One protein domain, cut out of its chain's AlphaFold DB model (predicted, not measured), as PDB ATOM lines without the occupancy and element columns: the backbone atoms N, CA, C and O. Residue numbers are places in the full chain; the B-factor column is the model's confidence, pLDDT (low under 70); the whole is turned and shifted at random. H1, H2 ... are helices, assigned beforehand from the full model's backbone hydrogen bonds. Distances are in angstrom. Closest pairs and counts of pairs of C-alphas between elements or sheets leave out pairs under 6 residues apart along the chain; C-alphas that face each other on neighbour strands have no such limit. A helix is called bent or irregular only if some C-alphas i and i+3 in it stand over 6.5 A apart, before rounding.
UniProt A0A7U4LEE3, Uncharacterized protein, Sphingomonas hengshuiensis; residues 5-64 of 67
ATOM      1  N   GLU A   5      53.327  78.776 124.144       91.25
ATOM      2  CA  GLU A   5      54.703  78.884 124.627       91.25
ATOM      3  C   GLU A   5      55.704  78.600 123.502       91.25
ATOM      4  O   GLU A   5      56.609  79.401 123.258       91.25
ATOM      5  N   ALA A   6      55.510  77.510 122.756       92.56
ATOM      6  CA  ALA A   6      56.347  77.185 121.606       92.56
ATOM      7  C   ALA A   6      56.304  78.288 120.538       92.56
ATOM      8  O   ALA A   6      57.328  78.599 119.922       92.56
ATOM      9  N   PHE A   7      55.138  78.908 120.330       94.44
ATOM     10  CA  PHE A   7      54.998  80.040 119.416       94.44
ATOM     11  C   PHE A   7      55.808  81.259 119.875       94.44
ATOM     12  O   PHE A   7      56.567  81.813 119.075       94.44
ATOM     13  N   ILE A   8      55.683  81.652 121.147       94.88
ATOM     14  CA  ILE A   8      56.419  82.784 121.722       94.88
ATOM     15  C   ILE A   8      57.925  82.528 121.619       94.88
ATOM     16  O   ILE A   8      58.624  83.341 121.023       94.88
ATOM     17  N   ARG A   9      58.412  81.357 122.054       94.19
ATOM     18  CA  ARG A   9      59.840  80.993 121.983       94.19
ATOM     19  C   ARG A   9      60.385  81.028 120.555       94.19
ATOM     20  O   ARG A   9      61.477  81.537 120.315       94.19
ATOM     21  N   LYS A  10      59.626  80.510 119.582       95.12
ATOM     22  CA  LYS A  10      60.008  80.557 118.161       95.12
ATOM     23  C   LYS A  10      60.148  81.996 117.668       95.12
ATOM     24  O   LYS A  10      61.029  82.290 116.861       95.12
ATOM     25  N   ARG A  11      59.272  82.887 118.132       96.50
ATOM     26  CA  ARG A  11      59.298  84.299 117.765       96.50
ATOM     27  C   ARG A  11      60.453  85.043 118.443       96.50
ATOM     28  O   ARG A  11      61.148  85.785 117.761       96.50
ATOM     29  N   GLU A  12      60.722  84.770 119.717       96.88
ATOM     30  CA  GLU A  12      61.872  85.323 120.449       96.88
ATOM     31  C   GLU A  12      63.206  84.950 119.787       96.88
ATOM     32  O   GLU A  12      64.094  85.792 119.657       96.88
ATOM     33  N   GLN A  13      63.332  83.708 119.299       95.00
ATOM     34  CA  GLN A  13      64.506  83.247 118.547       95.00
ATOM     35  C   GLN A  13      64.664  83.962 117.201       95.00
ATOM     36  O   GLN A  13      65.780  84.313 116.825       95.00
ATOM     37  N   ALA A  14      63.563  84.161 116.468       96.50
ATOM     38  CA  ALA A  14      63.587  84.826 115.167       96.50
ATOM     39  C   ALA A  14      63.922  86.320 115.283       96.50
ATOM     40  O   ALA A  14      64.666  86.849 114.459       96.50
ATOM     41  N   ASP A  15      63.393  86.982 116.312       96.44
ATOM     42  CA  ASP A  15      63.529  88.425 116.504       96.44
ATOM     43  C   ASP A  15      64.736  88.780 117.403       96.44
ATOM     44  O   ASP A  15      65.071  89.956 117.552       96.44
ATOM     45  N   GLY A  16      65.404  87.780 117.996       95.75
ATOM     46  CA  GLY A  16      66.570  87.958 118.869       95.75
ATOM     47  C   GLY A  16      66.265  88.738 120.152       95.75
ATOM     48  O   GLY A  16      67.147  89.405 120.693       95.75
ATOM     49  N   LYS A  17      65.013  88.702 120.620       96.12
ATOM     50  CA  LYS A  17      64.512  89.504 121.742       96.12
ATOM     51  C   LYS A  17      63.625  88.659 122.654       96.12
ATOM     52  O   LYS A  17      62.772  87.937 122.156       96.12
ATOM     53  N   SER A  18      63.785  88.813 123.970       93.31
ATOM     54  CA  SER A  18      62.871  88.238 124.968       93.31
ATOM     55  C   SER A  18      61.586  89.064 125.054       93.31
ATOM     56  O   SER A  18      61.648  90.294 125.150       93.31
ATOM     57  N   TYR A  19      60.431  88.404 125.022       93.31
ATOM     58  CA  TYR A  19      59.123  89.025 125.246       93.31
ATOM     59  C   TYR A  19      58.593  88.765 126.647       93.31
ATOM     60  O   TYR A  19      57.839  89.587 127.163       93.31
ATOM     61  N   LEU A  20      58.962  87.629 127.237       92.44
ATOM     62  CA  LEU A  20      58.566  87.265 128.589       92.44
ATOM     63  C   LEU A  20      59.724  87.493 129.560       92.44
ATOM     64  O   LEU A  20      60.893  87.282 129.234       92.44
ATOM     65  N   GLU A  21      59.366  87.916 130.765       91.62
ATOM     66  CA  GLU A  21      60.248  88.052 131.916       91.62
ATOM     67  C   GLU A  21      59.619  87.288 133.082       91.62
ATOM     68  O   GLU A  21      58.394  87.264 133.232       91.62
ATOM     69  N   VAL A  22      60.454  86.622 133.877       90.12
ATOM     70  CA  VAL A  22      60.003  85.883 135.057       90.12
ATOM     71  C   VAL A  22      60.027  86.823 136.253       90.12
ATOM     72  O   VAL A  22      61.076  87.361 136.596       90.12
ATOM     73  N   CYS A  23      58.875  86.984 136.899       88.62
ATOM     74  CA  CYS A  23      58.741  87.730 138.145       88.62
ATOM     75  C   CYS A  23      58.438  86.752 139.282       88.62
ATOM     76  O   CYS A  23      57.334  86.207 139.348       88.62
ATOM     77  N   ASP A  24      59.405  86.537 140.171       90.81
ATOM     78  CA  ASP A  24      59.214  85.697 141.353       90.81
ATOM     79  C   ASP A  24      58.431  86.448 142.437       90.81
ATOM     80  O   ASP A  24      58.692  87.617 142.724       90.81
ATOM     81  N   LEU A  25      57.482  85.756 143.070       88.50
ATOM     82  CA  LEU A  25      56.694  86.261 144.196       88.50
ATOM     83  C   LEU A  25      56.717  85.234 145.324       88.50
ATOM     84  O   LEU A  25      56.539  84.034 145.090       88.50
ATOM     85  N   LEU A  26      56.908  85.688 146.562       93.81
ATOM     86  CA  LEU A  26      56.899  84.782 147.706       93.81
ATOM     87  C   LEU A  26      55.452  84.371 148.033       93.81
ATOM     88  O   LEU A  26      54.585  85.239 148.140       93.81
ATOM     89  N   PRO A  27      55.164  83.079 148.295       89.25
ATOM     90  CA  PRO A  27      53.806  82.633 148.629       89.25
ATOM     91  C   PRO A  27      53.192  83.367 149.829       89.25
ATOM     92  O   PRO A  27      51.986  83.603 149.870       89.25
ATOM     93  N   ALA A  28      54.031  83.772 150.788       92.94
ATOM     94  CA  ALA A  28      53.623  84.534 151.965       92.94
ATOM     95  C   ALA A  28      53.078  85.937 151.633       92.94
ATOM     96  O   ALA A  28      52.345  86.511 152.434       92.94
ATOM     97  N   GLU A  29      53.402  86.490 150.462       92.50
ATOM     98  CA  GLU A  29      52.923  87.806 150.029       92.50
ATOM     99  C   GLU A  29      51.535  87.757 149.389       92.50
ATOM    100  O   GLU A  29      50.905  88.802 149.232       92.50
ATOM    101  N   GLY A  30      51.026  86.562 149.070       88.75
ATOM    102  CA  GLY A  30      49.736  86.367 148.407       88.75
ATOM    103  C   GLY A  30      48.579  87.153 149.042       88.75
ATOM    104  O   GLY A  30      47.913  87.897 148.320       88.75
ATOM    105  N   PRO A  31      48.354  87.074 150.370       87.62
ATOM    106  CA  PRO A  31      47.283  87.827 151.028       87.62
ATOM    107  C   PRO A  31      47.435  89.349 150.897       87.62
ATOM    108  O   PRO A  31      46.451  90.054 150.681       87.62
ATOM    109  N   ARG A  32      48.669  89.864 150.995       90.06
ATOM    110  CA  ARG A  32      48.959  91.299 150.846       90.06
ATOM    111  C   ARG A  32      48.675  91.763 149.420       90.06
ATOM    112  O   ARG A  32      47.959  92.741 149.237       90.06
ATOM    113  N   ILE A  33      49.195  91.035 148.432       90.38
ATOM    114  CA  ILE A  33      49.024  91.340 147.007       90.38
ATOM    115  C   ILE A  33      47.542  91.310 146.629       90.38
ATOM    116  O   ILE A  33      47.070  92.220 145.956       90.38
ATOM    117  N   MET A  34      46.785  90.310 147.093       86.44
ATOM    118  CA  MET A  34      45.355  90.218 146.784       86.44
ATOM    119  C   MET A  34      44.578  91.422 147.329       86.44
ATOM    120  O   MET A  34      43.768  92.001 146.613       86.44
ATOM    121  N   LYS A  35      44.897  91.879 148.545       87.25
ATOM    122  CA  LYS A  35      44.293  93.086 149.125       87.25
ATOM    123  C   LYS A  35      44.639  94.353 148.337       87.25
ATOM    124  O   LYS A  35      43.793  95.225 148.177       87.25
ATOM    125  N   GLU A  36      45.871  94.470 147.842       91.31
ATOM    126  CA  GLU A  36      46.279  95.589 146.982       91.31
ATOM    127  C   GLU A  36      45.536  95.570 145.634       91.31
ATOM    128  O   GLU A  36      45.075  96.614 145.177       91.31
ATOM    129  N   LEU A  37      45.360  94.392 145.027       90.25
ATOM    130  CA  LEU A  37      44.589  94.216 143.790       90.25
ATOM    131  C   LEU A  37      43.110  94.581 143.978       90.25
ATOM    132  O   LEU A  37      42.538  95.286 143.143       90.25
ATOM    133  N   GLU A  38      42.507  94.187 145.100       88.12
ATOM    134  CA  GLU A  38      41.119  94.523 145.427       88.12
ATOM    135  C   GLU A  38      40.890  96.038 145.518       88.12
ATOM    136  O   GLU A  38      39.862  96.530 145.050       88.12
ATOM    137  N   LEU A  39      41.862  96.803 146.037       89.62
ATOM    138  CA  LEU A  39      41.798  98.273 146.058       89.62
ATOM    139  C   LEU A  39      41.770  98.886 144.649       89.62
ATOM    140  O   LEU A  39      41.260  99.992 144.474       89.62
ATOM    141  N   MET A  40      42.284  98.173 143.645       92.25
ATOM    142  CA  MET A  40      42.223  98.559 142.230       92.25
ATOM    143  C   MET A  40      40.955  98.040 141.531       92.25
ATOM    144  O   MET A  40      40.802  98.216 140.323       92.25
ATOM    145  N   GLY A  41      40.044  97.394 142.268       88.50
ATOM    146  CA  GLY A  41      38.847  96.755 141.723       88.50
ATOM    147  C   GLY A  41      39.119  95.414 141.036       88.50
ATOM    148  O   GLY A  41      38.247  94.908 140.331       88.50
ATOM    149  N   ILE A  42      40.310  94.840 141.226       90.12
ATOM    150  CA  ILE A  42      40.689  93.536 140.683       90.12
ATOM    151  C   ILE A  42      40.458  92.491 141.771       90.12
ATOM    152  O   ILE A  42      41.178  92.435 142.762       90.12
ATOM    153  N   THR A  43      39.449  91.651 141.579       85.94
ATOM    154  CA  THR A  43      39.075  90.588 142.522       85.94
ATOM    155  C   THR A  43      39.133  89.206 141.869       85.94
ATOM    156  O   THR A  43      39.242  89.099 140.640       85.94
ATOM    157  N   PHE A  44      39.013  88.130 142.658       84.31
ATOM    158  CA  PHE A  44      38.983  86.756 142.133       84.31
ATOM    159  C   PHE A  44      37.887  86.567 141.077       84.31
ATOM    160  O   PHE A  44      38.138  85.932 140.053       84.31
ATOM    161  N   GLY A  45      36.713  87.172 141.284       83.69
ATOM    162  CA  GLY A  45      35.612  87.135 140.319       83.69
ATOM    163  C   GLY A  45      35.922  87.840 138.993       83.69
ATOM    164  O   GLY A  45      35.439  87.409 137.948       83.69
ATOM    165  N   SER A  46      36.748  88.893 139.012       86.50
ATOM    166  CA  SER A  46      37.192  89.585 137.791       86.50
ATOM    167  C   SER A  46      38.340  88.875 137.064       86.50
ATOM    168  O   SER A  46      38.373  88.879 135.835       86.50
ATOM    169  N   LEU A  47      39.266  88.253 137.804       85.69
ATOM    170  CA  LEU A  47      40.428  87.553 137.243       85.69
ATOM    171  C   LEU A  47      40.047  86.190 136.665       85.69
ATOM    172  O   LEU A  47      40.577  85.772 135.637       85.69
ATOM    173  N   PHE A  48      39.119  85.503 137.328       84.88
ATOM    174  CA  PHE A  48      38.668  84.168 136.967       84.88
ATOM    175  C   PHE A  48      37.150  84.183 136.775       84.88
ATOM    176  O   PHE A  48      36.406  83.765 137.662       84.88
ATOM    177  N   PRO A  49      36.659  84.681 135.627       80.12
ATOM    178  CA  PRO A  49      35.230  84.710 135.366       80.12
ATOM    179  C   PRO A  49      34.678  83.282 135.310       80.12
ATOM    180  O   PRO A  49      35.225  82.407 134.639       80.12
ATOM    181  N   GLY A  50      33.577  83.042 136.018       88.25
ATOM    182  CA  GLY A  50      32.948  81.727 136.117       88.25
ATOM    183  C   GLY A  50      32.462  81.426 137.528       88.25
ATOM    184  O   GLY A  50      32.642  82.221 138.448       88.25
ATOM    185  N   LEU A  51      31.831  80.264 137.697       89.31
ATOM    186  CA  LEU A  51      31.239  79.870 138.975       89.31
ATOM    187  C   LEU A  51      32.291  79.788 140.087       89.31
ATOM    188  O   LEU A  51      32.097  80.375 141.145       89.31
ATOM    189  N   ASP A  52      33.420  79.128 139.828       85.81
ATOM    190  CA  ASP A  52      34.459  78.909 140.839       85.81
ATOM    191  C   ASP A  52      35.090  80.222 141.316       85.81
ATOM    192  O   ASP A  52      35.299  80.414 142.515       85.81
ATOM    193  N   GLY A  53      35.345  81.155 140.392       85.56
ATOM    194  CA  GLY A  53      35.893  82.467 140.729       85.56
ATOM    195  C   GLY A  53      34.908  83.325 141.516       85.56
ATOM    196  O   GLY A  53      35.299  83.926 142.513       85.56
ATOM    197  N   ILE A  54      33.621  83.314 141.145       87.69
ATOM    198  CA  ILE A  54      32.564  84.011 141.895       87.69
ATOM    199  C   ILE A  54      32.389  83.397 143.290       87.69
ATOM    200  O   ILE A  54      32.309  84.123 144.278       87.69
ATOM    201  N   CYS A  55      32.347  82.069 143.402       88.56
ATOM    202  CA  CYS A  55      32.217  81.388 144.688       88.56
ATOM    203  C   CYS A  55      33.409  81.671 145.606       88.56
ATOM    204  O   CYS A  55      33.210  81.868 146.804       88.56
ATOM    205  N   LYS A  56      34.628  81.722 145.060       87.00
ATOM    206  CA  LYS A  56      35.825  82.081 145.823       87.00
ATOM    207  C   LYS A  56      35.792  83.537 146.287       87.00
ATOM    208  O   LYS A  56      35.998  83.786 147.469       87.00
ATOM    209  N   ASP A  57      35.428  84.461 145.403       87.00
ATOM    210  CA  ASP A  57      35.263  85.884 145.724       87.00
ATOM    211  C   ASP A  57      34.247  86.106 146.859       87.00
ATOM    212  O   ASP A  57      34.516  86.799 147.838       87.00
ATOM    213  N   LEU A  58      33.087  85.447 146.775       87.44
ATOM    214  CA  LEU A  58      32.053  85.515 147.809       87.44
ATOM    215  C   LEU A  58      32.501  84.868 149.119       87.44
ATOM    216  O   LEU A  58      32.182  85.384 150.191       87.44
ATOM    217  N   LYS A  59      33.235  83.751 149.047       87.94
ATOM    218  CA  LYS A  59      33.788  83.086 150.229       87.94
ATOM    219  C   LYS A  59      34.730  84.018 150.984       87.94
ATOM    220  O   LYS A  59      34.552  84.204 152.185       87.94
ATOM    221  N   ASP A  60      35.680  84.615 150.275       82.75
ATOM    222  CA  ASP A  60      36.694  85.487 150.867       82.75
ATOM    223  C   ASP A  60      36.056  86.764 151.446       82.75
ATOM    224  O   ASP A  60      36.448  87.232 152.510       82.75
ATOM    225  N   ARG A  61      34.988  87.285 150.829       81.62
ATOM    226  CA  ARG A  61      34.291  88.485 151.324       81.62
ATOM    227  C   ARG A  61      33.362  88.246 152.511       81.62
ATOM    228  O   ARG A  61      33.206  89.138 153.341       81.62
ATOM    229  N   LEU A  62      32.675  87.106 152.551       87.62
ATOM    230  CA  LEU A  62      31.596  86.855 153.516       87.62
ATOM    231  C   LEU A  62      32.013  85.935 154.668       87.62
ATOM    232  O   LEU A  62      31.358  85.943 155.707       87.62
ATOM    233  N   PHE A  63      33.069  85.139 154.484       85.06
ATOM    234  CA  PHE A  63      33.449  84.066 155.405       85.06
ATOM    235  C   PHE A  63      34.955  84.006 155.694       85.06
ATOM    236  O   PHE A  63      35.404  83.021 156.281       85.06
ATOM    237  N   ALA A  64      35.749  85.006 155.293       76.06
ATOM    238  CA  ALA A  64      37.141  85.072 155.729       76.06
ATOM    239  C   ALA A  64      37.205  85.247 157.253       76.06
ATOM    240  O   ALA A  64      36.583  86.153 157.814       76.06
TER     241      ALA A  64
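Overview. This is residues 5 to 64 of the 67 residues of an uncharacterized protein of Sphingomonas hengshuiensis (UniProt A0A7U4LEE3). H2 and the touching pair H3 and H4 gather at one end of a drawn-out model, and the link of residues 16 to 26 reaches from H2 to H1, alone at the other end. The printed part has 60 residues with four named helices, H1 to H4 in order, and no named strand; the class is all helix. It is extended, with a radius of gyration of the C-alphas of 16.8 A and spans of 50 by 25 by 19 A.

Arrangement. H2, residues 27 to 39, is apart from H3, residues 44 to 47, and from H4, residues 51 to 63. H4 touches H3 with residues 53 to 57 alone; the closest C-alphas, of Gly 45 and Ile 54, are 4.6 A apart. H1, residues 5 to 15, is apart from H2, H3 and H4. In H1 and H4 every O i to N i+4 pair is within hydrogen-bond range, in H2 7 of 9; H3 is too short for such a pair.

Along the chain. H2 is 19.9 A long and irregular: C-alphas 28 and 31 are 7.2 A apart. H4 is 17.1 A long, ending at C-alpha 63 (33.449, 84.066, 155.405). H3 is 5.2 A long. H1, 15.3 A long, begins at C-alpha 5 (54.703, 78.884, 124.627).

Size, cuts and confidence. The C-alphas farthest apart, of Ala 14 and Phe 63, are 50.3 A apart. Residues 26 to 32, of which 27 to 32 belong to H2, stand free. The link H1 to H2 is long; the other two are tight. The printed part has no cut, and no printed residue is under 70 in pLDDT.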